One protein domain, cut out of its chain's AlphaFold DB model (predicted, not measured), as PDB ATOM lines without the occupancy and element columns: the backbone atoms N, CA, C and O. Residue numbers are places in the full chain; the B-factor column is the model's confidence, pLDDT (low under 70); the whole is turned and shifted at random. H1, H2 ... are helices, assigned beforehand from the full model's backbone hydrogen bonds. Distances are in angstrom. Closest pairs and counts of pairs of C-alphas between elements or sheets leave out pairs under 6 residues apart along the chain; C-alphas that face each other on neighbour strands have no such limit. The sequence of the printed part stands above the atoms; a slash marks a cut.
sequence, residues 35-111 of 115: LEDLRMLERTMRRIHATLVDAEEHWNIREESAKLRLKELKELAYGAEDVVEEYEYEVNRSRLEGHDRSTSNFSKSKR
ATOM      1  N   LEU A  35      34.077  12.406 102.093       81.69
ATOM      2  CA  LEU A  35      35.120  13.333 101.639       81.69
ATOM      3  C   LEU A  35      35.550  13.082 100.187       81.69
ATOM      4  O   LEU A  35      35.847  14.035  99.466       81.69
ATOM      5  N   GLU A  36      35.603  11.823  99.755       85.12
ATOM      6  CA  GLU A  36      35.896  11.464  98.365       85.12
ATOM      7  C   GLU A  36      34.770  11.917  97.426       85.12
ATOM      8  O   GLU A  36      35.038  12.477  96.359       85.12
ATOM      9  N   ASP A  37      33.519  11.772  97.865       86.94
ATOM     10  CA  ASP A  37      32.333  12.221  97.138       86.94
ATOM     11  C   ASP A  37      32.307  13.755  97.016       86.94
ATOM     12  O   ASP A  37      32.084  14.287  95.928       86.94
ATOM     13  N   LEU A  38      32.657  14.480  98.086       87.88
ATOM     14  CA  LEU A  38      32.843  15.940  98.075       87.88
ATOM     15  C   LEU A  38      33.935  16.382  97.088       87.88
ATOM     16  O   LEU A  38      33.742  17.339  96.333       87.88
ATOM     17  N   ARG A  39      35.068  15.669  97.036       87.12
ATOM     18  CA  ARG A  39      36.134  15.919  96.047       87.12
ATOM     19  C   ARG A  39      35.672  15.638  94.618       87.12
ATOM     20  O   ARG A  39      36.075  16.332  93.682       87.12
ATOM     21  N   MET A  40      34.871  14.598  94.416       90.75
ATOM     22  CA  MET A  40      34.312  14.256  93.108       90.75
ATOM     23  C   MET A  40      33.302  15.312  92.644       90.75
ATOM     24  O   MET A  40      33.332  15.728  91.481       90.75
ATOM     25  N   LEU A  41      32.471  15.799  93.565       92.00
ATOM     26  CA  LEU A  41      31.509  16.864  93.322       92.00
ATOM     27  C   LEU A  41      32.211  18.169  92.939       92.00
ATOM     28  O   LEU A  41      31.883  18.750  91.906       92.00
ATOM     29  N   GLU A  42      33.243  18.579  93.683       90.12
ATOM     30  CA  GLU A  42      34.038  19.776  93.376       90.12
ATOM     31  C   GLU A  42      34.625  19.723  91.953       90.12
ATOM     32  O   GLU A  42      34.498  20.672  91.174       90.12
ATOM     33  N   ARG A  43      35.225  18.586  91.570       92.06
ATOM     34  CA  ARG A  43      35.766  18.387  90.212       92.06
ATOM     35  C   ARG A  43      34.677  18.458  89.143       92.06
ATOM     36  O   ARG A  43      34.906  19.026  88.074       92.06
ATOM     37  N   THR A  44      33.510  17.885  89.418       91.50
ATOM     38  CA  THR A  44      32.375  17.879  88.487       91.50
ATOM     39  C   THR A  44      31.819  19.287  88.298       91.50
ATOM     40  O   THR A  44      31.631  19.718  87.160       91.50
ATOM     41  N   MET A  45      31.665  20.056  89.380       88.88
ATOM     42  CA  MET A  45      31.211  21.446  89.315       88.88
ATOM     43  C   MET A  45      32.193  22.347  88.563       88.88
ATOM     44  O   MET A  45      31.749  23.163  87.758       88.88
ATOM     45  N   ARG A  46      33.514  22.154  88.720       90.00
ATOM     46  CA  ARG A  46      34.516  22.876  87.905       90.00
ATOM     47  C   ARG A  46      34.348  22.615  86.417       90.00
ATOM     48  O   ARG A  46      34.418  23.553  85.628       90.00
ATOM     49  N   ARG A  47      34.112  21.358  86.029       92.19
ATOM     50  CA  ARG A  47      33.873  20.993  84.623       92.19
ATOM     51  C   ARG A  47      32.596  21.640  84.101       92.19
ATOM     52  O   ARG A  47      32.636  22.237  83.037       92.19
ATOM     53  N   ILE A  48      31.505  21.588  84.867       87.38
ATOM     54  CA  ILE A  48      30.236  22.235  84.502       87.38
ATOM     55  C   ILE A  48      30.418  23.747  84.343       87.38
ATOM     56  O   ILE A  48      29.981  24.308  83.343       87.38
ATOM     57  N   HIS A  49      31.090  24.405  85.291       86.31
ATOM     58  CA  HIS A  49      31.363  25.839  85.220       86.31
ATOM     59  C   HIS A  49      32.186  26.198  83.981       86.31
ATOM     60  O   HIS A  49      31.856  27.155  83.294       86.31
ATOM     61  N   ALA A  50      33.238  25.431  83.678       86.25
ATOM     62  CA  ALA A  50      34.051  25.648  82.485       86.25
ATOM     63  C   ALA A  50      33.221  25.499  81.202       86.25
ATOM     64  O   ALA A  50      33.285  26.373  80.345       86.25
ATOM     65  N   THR A  51      32.387  24.460  81.106       85.19
ATOM     66  CA  THR A  51      31.480  24.274  79.966       85.19
ATOM     67  C   THR A  51      30.448  25.394  79.865       85.19
ATOM     68  O   THR A  51      30.095  25.776  78.761       85.19
ATOM     69  N   LEU A  52      29.956  25.931  80.985       81.88
ATOM     70  CA  LEU A  52      29.016  27.056  80.994       81.88
ATOM     71  C   LEU A  52      29.668  28.373  80.570       81.88
ATOM     72  O   LEU A  52      29.037  29.145  79.867       81.88
ATOM     73  N   VAL A  53      30.906  28.636  80.978       83.00
ATOM     74  CA  VAL A  53      31.636  29.826  80.517       83.00
ATOM     75  C   VAL A  53      31.941  29.704  79.026       83.00
ATOM     76  O   VAL A  53      31.654  30.623  78.269       83.00
ATOM     77  N   ASP A  54      32.420  28.538  78.588       79.94
ATOM     78  CA  ASP A  54      32.681  28.259  77.173       79.94
ATOM     79  C   ASP A  54      31.394  28.323  76.331       79.94
ATOM     80  O   ASP A  54      31.378  28.840  75.220       79.94
ATOM     81  N   ALA A  55      30.273  27.880  76.900       73.38
ATOM     82  CA  ALA A  55      28.941  28.042  76.338       73.38
ATOM     83  C   ALA A  55      28.536  29.509  76.165       73.38
ATOM     84  O   ALA A  55      28.021  29.904  75.123       73.38
ATOM     85  N   GLU A  56      28.706  30.309  77.209       69.69
ATOM     86  CA  GLU A  56      28.268  31.702  77.234       69.69
ATOM     87  C   GLU A  56      29.124  32.576  76.304       69.69
ATOM     88  O   GLU A  56      28.604  33.505  75.689       69.69
ATOM     89  N   GLU A  57      30.410  32.239  76.145       70.19
ATOM     90  CA  GLU A  57      31.346  32.937  75.258       70.19
ATOM     91  C   GLU A  57      31.310  32.431  73.803       70.19
ATOM     92  O   GLU A  57      31.464  33.232  72.879       70.19
ATOM     93  N   HIS A  58      31.089  31.129  73.569       64.88
ATOM     94  CA  HIS A  58      31.315  30.508  72.254       64.88
ATOM     95  C   HIS A  58      30.137  29.716  71.675       64.88
ATOM     96  O   HIS A  58      30.178  29.374  70.484       64.88
ATOM     97  N   TRP A  59      29.061  29.428  72.423       60.91
ATOM     98  CA  TRP A  59      27.899  28.781  71.804       60.91
ATOM     99  C   TRP A  59      27.153  29.804  70.957       60.91
ATOM    100  O   TRP A  59      26.404  30.648  71.442       60.91
ATOM    101  N   ASN A  60      27.311  29.690  69.641       54.34
ATOM    102  CA  ASN A  60      26.420  30.348  68.706       54.34
ATOM    103  C   ASN A  60      25.030  29.706  68.873       54.34
ATOM    104  O   ASN A  60      24.777  28.619  68.344       54.34
ATOM    105  N   ILE A  61      24.166  30.330  69.682       55.25
ATOM    106  CA  ILE A  61      22.819  29.865  70.047       55.25
ATOM    107  C   ILE A  61      21.933  29.863  68.795       55.25
ATOM    108  O   ILE A  61      21.136  30.767  68.555       55.25
ATOM    109  N   ARG A  62      22.088  28.837  67.963       57.34
ATOM    110  CA  ARG A  62      21.242  28.586  66.793       57.34
ATOM    111  C   ARG A  62      20.408  27.315  66.946       57.34
ATOM    112  O   ARG A  62      19.529  27.073  66.130       57.34
ATOM    113  N   GLU A  63      20.671  26.522  67.986       61.81
ATOM    114  CA  GLU A  63      20.043  25.224  68.219       61.81
ATOM    115  C   GLU A  63      19.235  25.237  69.527       61.81
ATOM    116  O   GLU A  63      19.769  25.461  70.614       61.81
ATOM    117  N   GLU A  64      17.925  25.001  69.423       70.62
ATOM    118  CA  GLU A  64      16.988  24.983  70.559       70.62
ATOM    119  C   GLU A  64      17.340  23.910  71.610       70.62
ATOM    120  O   GLU A  64      17.044  24.066  72.794       70.62
ATOM    121  N   SER A  65      18.056  22.856  71.211       72.31
ATOM    122  CA  SER A  65      18.574  21.803  72.093       72.31
ATOM    123  C   SER A  65      19.604  22.323  73.108       72.31
ATOM    124  O   SER A  65      19.605  21.882  74.258       72.31
ATOM    125  N   ALA A  66      20.443  23.299  72.739       74.88
ATOM    126  CA  ALA A  66      21.404  23.919  73.654       74.88
ATOM    127  C   ALA A  66      20.702  24.804  74.700       74.88
ATOM    128  O   ALA A  66      21.060  24.779  75.880       74.88
ATOM    129  N   LYS A  67      19.644  25.526  74.300       78.50
ATOM    130  CA  LYS A  67      18.798  26.297  75.228       78.50
ATOM    131  C   LYS A  67      18.052  25.391  76.203       78.50
ATOM    132  O   LYS A  67      17.972  25.716  77.386       78.50
ATOM    133  N   LEU A  68      17.523  24.265  75.717       86.56
ATOM    134  CA  LEU A  68      16.821  23.289  76.548       86.56
ATOM    135  C   LEU A  68      17.749  22.720  77.627       86.56
ATOM    136  O   LEU A  68      17.417  22.788  78.805       86.56
ATOM    137  N   ARG A  69      18.953  22.278  77.242       84.75
ATOM    138  CA  ARG A  69      19.959  21.776  78.191       84.75
ATOM    139  C   ARG A  69      20.352  22.823  79.229       84.75
ATOM    140  O   ARG A  69      20.494  22.497  80.401       84.75
ATOM    141  N   LEU A  70      20.501  24.087  78.827       85.75
ATOM    142  CA  LEU A  70      20.801  25.171  79.764       85.75
ATOM    143  C   LEU A  70      19.651  25.412  80.755       85.75
ATOM    144  O   LEU A  70      19.900  25.699  81.925       85.75
ATOM    145  N   LYS A  71      18.399  25.300  80.298       90.56
ATOM    146  CA  LYS A  71      17.217  25.423  81.156       90.56
ATOM    147  C   LYS A  71      17.165  24.297  82.189       90.56
ATOM    148  O   LYS A  71      17.019  24.592  83.370       90.56
ATOM    149  N   GLU A  72      17.355  23.052  81.758       93.56
ATOM    150  CA  GLU A  72      17.409  21.881  82.644       93.56
ATOM    151  C   GLU A  72      18.519  22.027  83.693       93.56
ATOM    152  O   GLU A  72      18.306  21.774  84.875       93.56
ATOM    153  N   LEU A  73      19.693  22.521  83.284       94.88
ATOM    154  CA  LEU A  73      20.813  22.738  84.199       94.88
ATOM    155  C   LEU A  73      20.516  23.813  85.256       94.88
ATOM    156  O   LEU A  73      20.950  23.688  86.400       94.88
ATOM    157  N   LYS A  74      19.787  24.872  84.881       93.69
ATOM    158  CA  LYS A  74      19.354  25.921  85.818       93.69
ATOM    159  C   LYS A  74      18.327  25.394  86.811       93.69
ATOM    160  O   LYS A  74      18.440  25.684  87.992       93.69
ATOM    161  N   GLU A  75      17.355  24.624  86.340       96.56
ATOM    162  CA  GLU A  75      16.334  24.016  87.195       96.56
ATOM    163  C   GLU A  75      16.961  23.058  88.217       96.56
ATOM    164  O   GLU A  75      16.661  23.136  89.405       96.56
ATOM    165  N   LEU A  76      17.933  22.248  87.781       96.50
ATOM    166  CA  LEU A  76      18.697  21.370  88.669       96.50
ATOM    167  C   LEU A  76      19.486  22.153  89.733       96.50
ATOM    168  O   LEU A  76      19.596  21.707  90.873       96.50
ATOM    169  N   ALA A  77      20.043  23.312  89.371       94.75
ATOM    170  CA  ALA A  77      20.792  24.151  90.301       94.75
ATOM    171  C   ALA A  77      19.894  24.748  91.393       94.75
ATOM    172  O   ALA A  77      20.293  24.735  92.553       94.75
ATOM    173  N   TYR A  78      18.690  25.210  91.040       97.12
ATOM    174  CA  TYR A  78      17.717  25.691  92.027       97.12
ATOM    175  C   TYR A  78      17.249  24.564  92.952       97.12
ATOM    176  O   TYR A  78      17.259  24.731  94.164       97.12
ATOM    177  N   GLY A  79      16.960  23.376  92.411       97.25
ATOM    178  CA  GLY A  79      16.609  22.225  93.249       97.25
ATOM    179  C   GLY A  79      17.728  21.816  94.218       97.25
ATOM    180  O   GLY A  79      17.454  21.376  95.329       97.25
ATOM    181  N   ALA A  80      18.996  21.979  93.831       95.69
ATOM    182  CA  ALA A  80      20.120  21.734  94.732       95.69
ATOM    183  C   ALA A  80      20.250  22.804  95.832       95.69
ATOM    184  O   ALA A  80      20.684  22.479  96.934       95.69
ATOM    185  N   GLU A  81      19.891  24.058  95.544       94.94
ATOM    186  CA  GLU A  81      19.884  25.153  96.521       94.94
ATOM    187  C   GLU A  81      18.840  24.905  97.618       94.94
ATOM    188  O   GLU A  81      19.195  24.937  98.797       94.94
ATOM    189  N   ASP A  82      17.617  24.521  97.236       96.19
ATOM    190  CA  ASP A  82      16.530  24.194  98.172       96.19
ATOM    191  C   ASP A  82      16.936  23.082  99.161       96.19
ATOM    192  O   ASP A  82      16.721  23.184 100.369       96.19
ATOM    193  N   VAL A  83      17.589  22.025  98.662       96.69
ATOM    194  CA  VAL A  83      18.050  20.898  99.495       96.69
ATOM    195  C   VAL A  83      19.154  21.323 100.470       96.69
ATOM    196  O   VAL A  83      19.221  20.833 101.600       96.69
ATOM    197  N   VAL A  84      20.044  22.226 100.053       95.06
ATOM    198  CA  VAL A  84      21.104  22.748 100.930       95.06
ATOM    199  C   VAL A  84      20.512  23.620 102.037       95.06
ATOM    200  O   VAL A  84      20.966  23.525 103.180       95.06
ATOM    201  N   GLU A  85      19.499  24.429 101.726       95.12
ATOM    202  CA  GLU A  85      18.800  25.263 102.709       95.12
ATOM    203  C   GLU A  85      18.065  24.410 103.757       95.12
ATOM    204  O   GLU A  85      18.188  24.654 104.962       95.12
ATOM    205  N   GLU A  86      17.381  23.345 103.325       95.50
ATOM    206  CA  GLU A  86      16.733  22.386 104.228       95.50
ATOM    207  C   GLU A  86      17.747  21.723 105.176       95.50
ATOM    208  O   GLU A  86      17.538  21.670 106.393       95.50
ATOM    209  N   TYR A  87      18.896  21.291 104.649       92.25
ATOM    210  CA  TYR A  87      19.945  20.684 105.466       92.25
ATOM    211  C   TYR A  87      20.532  21.659 106.498       92.25
ATOM    212  O   TYR A  87      20.773  21.285 107.649       92.25
ATOM    213  N   GLU A  88      20.753  22.923 106.123       93.69
ATOM    214  CA  GLU A  88      21.232  23.944 107.060       93.69
ATOM    215  C   GLU A  88      20.237  24.164 108.206       93.69
ATOM    216  O   GLU A  88      20.631  24.222 109.380       93.69
ATOM    217  N   TYR A  89      18.943  24.214 107.887       91.88
ATOM    218  CA  TYR A  89      17.892  24.313 108.890       91.88
ATOM    219  C   TYR A  89      17.913  23.124 109.867       91.88
ATOM    220  O   TYR A  89      17.895  23.327 111.088       91.88
ATOM    221  N   GLU A  90      18.027  21.888 109.373       90.38
ATOM    222  CA  GLU A  90      18.084  20.685 110.215       90.38
ATOM    223  C   GLU A  90      19.324  20.635 111.117       90.38
ATOM    224  O   GLU A  90      19.233  20.282 112.303       90.38
ATOM    225  N   VAL A  91      20.489  21.025 110.594       89.06
ATOM    226  CA  VAL A  91      21.737  21.095 111.369       89.06
ATOM    227  C   VAL A  91      21.616  22.126 112.489       89.06
ATOM    228  O   VAL A  91      22.000  21.853 113.633       89.06
ATOM    229  N   ASN A  92      21.057  23.298 112.193       87.62
ATOM    230  CA  ASN A  92      20.870  24.357 113.181       87.62
ATOM    231  C   ASN A  92      19.855  23.953 114.256       87.62
ATOM    232  O   ASN A  92      20.106  24.160 115.447       87.62
ATOM    233  N   ARG A  93      18.762  23.296 113.860       87.94
ATOM    234  CA  ARG A  93      17.778  22.721 114.782       87.94
ATOM    235  C   ARG A  93      18.406  21.681 115.712       87.94
ATOM    236  O   ARG A  93      18.259  21.777 116.929       87.94
ATOM    237  N   SER A  94      19.178  20.748 115.163       83.00
ATOM    238  CA  SER A  94      19.869  19.703 115.935       83.00
ATOM    239  C   SER A  94      20.858  20.288 116.951       83.00
ATOM    240  O   SER A  94      20.980  19.798 118.077       83.00
ATOM    241  N   ARG A  95      21.552  21.373 116.581       83.00
ATOM    242  CA  ARG A  95      22.462  22.105 117.477       83.00
ATOM    243  C   ARG A  95      21.723  22.790 118.628       83.00
ATOM    244  O   ARG A  95      22.200  22.726 119.759       83.00
ATOM    245  N   LEU A  96      20.578  23.417 118.356       73.75
ATOM    246  CA  LEU A  96      19.725  24.041 119.374       73.75
ATOM    247  C   LEU A  96      19.151  23.002 120.348       73.75
ATOM    248  O   LEU A  96      19.303  23.144 121.561       73.75
ATOM    249  N   GLU A  97      18.585  21.909 119.834       73.00
ATOM    250  CA  GLU A  97      18.002  20.836 120.653       73.00
ATOM    251  C   GLU A  97      19.062  20.095 121.501       73.00
ATOM    252  O   GLU A  97      18.810  19.712 122.650       73.00
ATOM    253  N   GLY A  98      20.286  19.932 120.984       60.91
ATOM    254  CA  GLY A  98      21.421  19.392 121.742       60.91
ATOM    255  C   GLY A  98      21.909  20.312 122.871       60.91
ATOM    256  O   GLY A  98      22.367  19.834 123.919       60.91
ATOM    257  N   HIS A  99      21.771  21.630 122.699       57.34
ATOM    258  CA  HIS A  99      22.128  22.618 123.716       57.34
ATOM    259  C   HIS A  99      21.118  22.610 124.880       57.34
ATOM    260  O   HIS A  99      21.526  22.607 126.044       57.34
ATOM    261  N   ASP A 100      19.818  22.489 124.594       54.78
ATOM    262  CA  ASP A 100      18.749  22.466 125.610       54.78
ATOM    263  C   ASP A 100      18.765  21.209 126.506       54.78
ATOM    264  O   ASP A 100      18.491  21.251 127.716       54.78
ATOM    265  N   ARG A 101      19.174  20.056 125.961       54.47
ATOM    266  CA  ARG A 101      19.405  18.845 126.777       54.47
ATOM    267  C   ARG A 101      20.615  18.991 127.705       54.47
ATOM    268  O   ARG A 101      20.653  18.355 128.756       54.47
ATOM    269  N   SER A 102      21.589  19.830 127.363       51.53
ATOM    270  CA  SER A 102      22.805  20.012 128.165       51.53
ATOM    271  C   SER A 102      22.600  21.006 129.320       51.53
ATOM    272  O   SER A 102      23.057  20.765 130.440       51.53
ATOM    273  N   THR A 103      21.835  22.079 129.102       52.75
ATOM    274  CA  THR A 103      21.525  23.102 130.126       52.75
ATOM    275  C   THR A 103      20.540  22.598 131.189       52.75
ATOM    276  O   THR A 103      20.701  22.877 132.386       52.75
ATOM    277  N   SER A 104      19.558  21.780 130.797       53.66
ATOM    278  CA  SER A 104      18.607  21.149 131.726       53.66
ATOM    279  C   SER A 104      19.260  20.097 132.637       53.66
ATOM    280  O   SER A 104      18.899  19.979 133.814       53.66
ATOM    281  N   ASN A 105      20.276  19.380 132.147       53.31
ATOM    282  CA  ASN A 105      21.021  18.388 132.927       53.31
ATOM    283  C   ASN A 105      22.025  19.026 133.905       53.31
ATOM    284  O   ASN A 105      22.169  18.549 135.035       53.31
ATOM    285  N   PHE A 106      22.652  20.152 133.540       54.69
ATOM    286  CA  PHE A 106      23.516  20.915 134.453       54.69
ATOM    287  C   PHE A 106      22.736  21.474 135.659       54.69
ATOM    288  O   PHE A 106      23.211  21.450 136.797       54.69
ATOM    289  N   SER A 107      21.486  21.884 135.430       55.94
ATOM    290  CA  SER A 107      20.594  22.444 136.456       55.94
ATOM    291  C   SER A 107      20.061  21.402 137.455       55.94
ATOM    292  O   SER A 107      19.749  21.745 138.597       55.94
ATOM    293  N   LYS A 108      19.980  20.122 137.064       54.78
ATOM    294  CA  LYS A 108      19.581  19.014 137.957       54.78
ATOM    295  C   LYS A 108      20.736  18.497 138.819       54.78
ATOM    296  O   LYS A 108      20.510  18.141 139.972       54.78
ATOM    297  N   SER A 109      21.968  18.510 138.307       57.12
ATOM    298  CA  SER A 109      23.149  18.034 139.048       57.12
ATOM    299  C   SER A 109      23.514  18.938 140.241       57.12
ATOM    300  O   SER A 109      23.951  18.461 141.288       57.12
ATOM    301  N   LYS A 110      23.239  20.248 140.153       54.81
ATOM    302  CA  LYS A 110      23.559  21.218 141.217       54.81
ATOM    303  C   LYS A 110      22.633  21.179 142.445       54.81
ATOM    304  O   LYS A 110      22.953  21.804 143.448       54.81
ATOM    305  N   ARG A 111      21.508  20.452 142.394       56.72
ATOM    306  CA  ARG A 111      20.539  20.327 143.506       56.72
ATOM    307  C   ARG A 111      20.669  19.031 144.318       56.72
ATOM    308  O   ARG A 111      19.819  18.770 145.159       56.72
TER     309      ARG A 111
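This is residues 35 to 111 of the 115 residues of the protein "Rx_N domain-containing protein" of Oryza sativa subsp. indica (UniProt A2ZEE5). Two helices make a narrow, lopsided V: H1 is the short arm and H2, the long one, makes the longest axis. The two arms meet through residues 59 to 63, and H2 runs on far beyond the reach of H1. The printed part has 77 residues with two named helices, H1 then H2, and no named strand; the class is all helix. It is extended, with a radius of gyration of the C-alphas of 22.2 A and spans of 77 by 24 by 17 A.

H1 covers residues 35 to 58, 34.2 A from first to last C-alpha, and begins at C-alpha 35 (35.120, 13.333, 101.639). H2 covers residues 64 to 109, 69.1 A long by the same measure, and ends at C-alpha 109 (23.149, 18.034, 139.048).

H1 and H2 are near each other, with 5 pairs of C-alphas within 10 A but no pair within 8 A. A tight link of 5 residues joins them. Residues 35 to 47, 60 to 65 and 74 to 111 stand free. In H1 every O i to N i+4 pair is within hydrogen-bond range; in H2, 40 of 42 are.

The C-alphas of Arg 62 and Arg 111, the two farthest apart, are 77.2 A apart. The printed part has no cut. Its mean pLDDT is 79.3, with residue 56, residues 58 to 63 and residues 98 to 111 under 70.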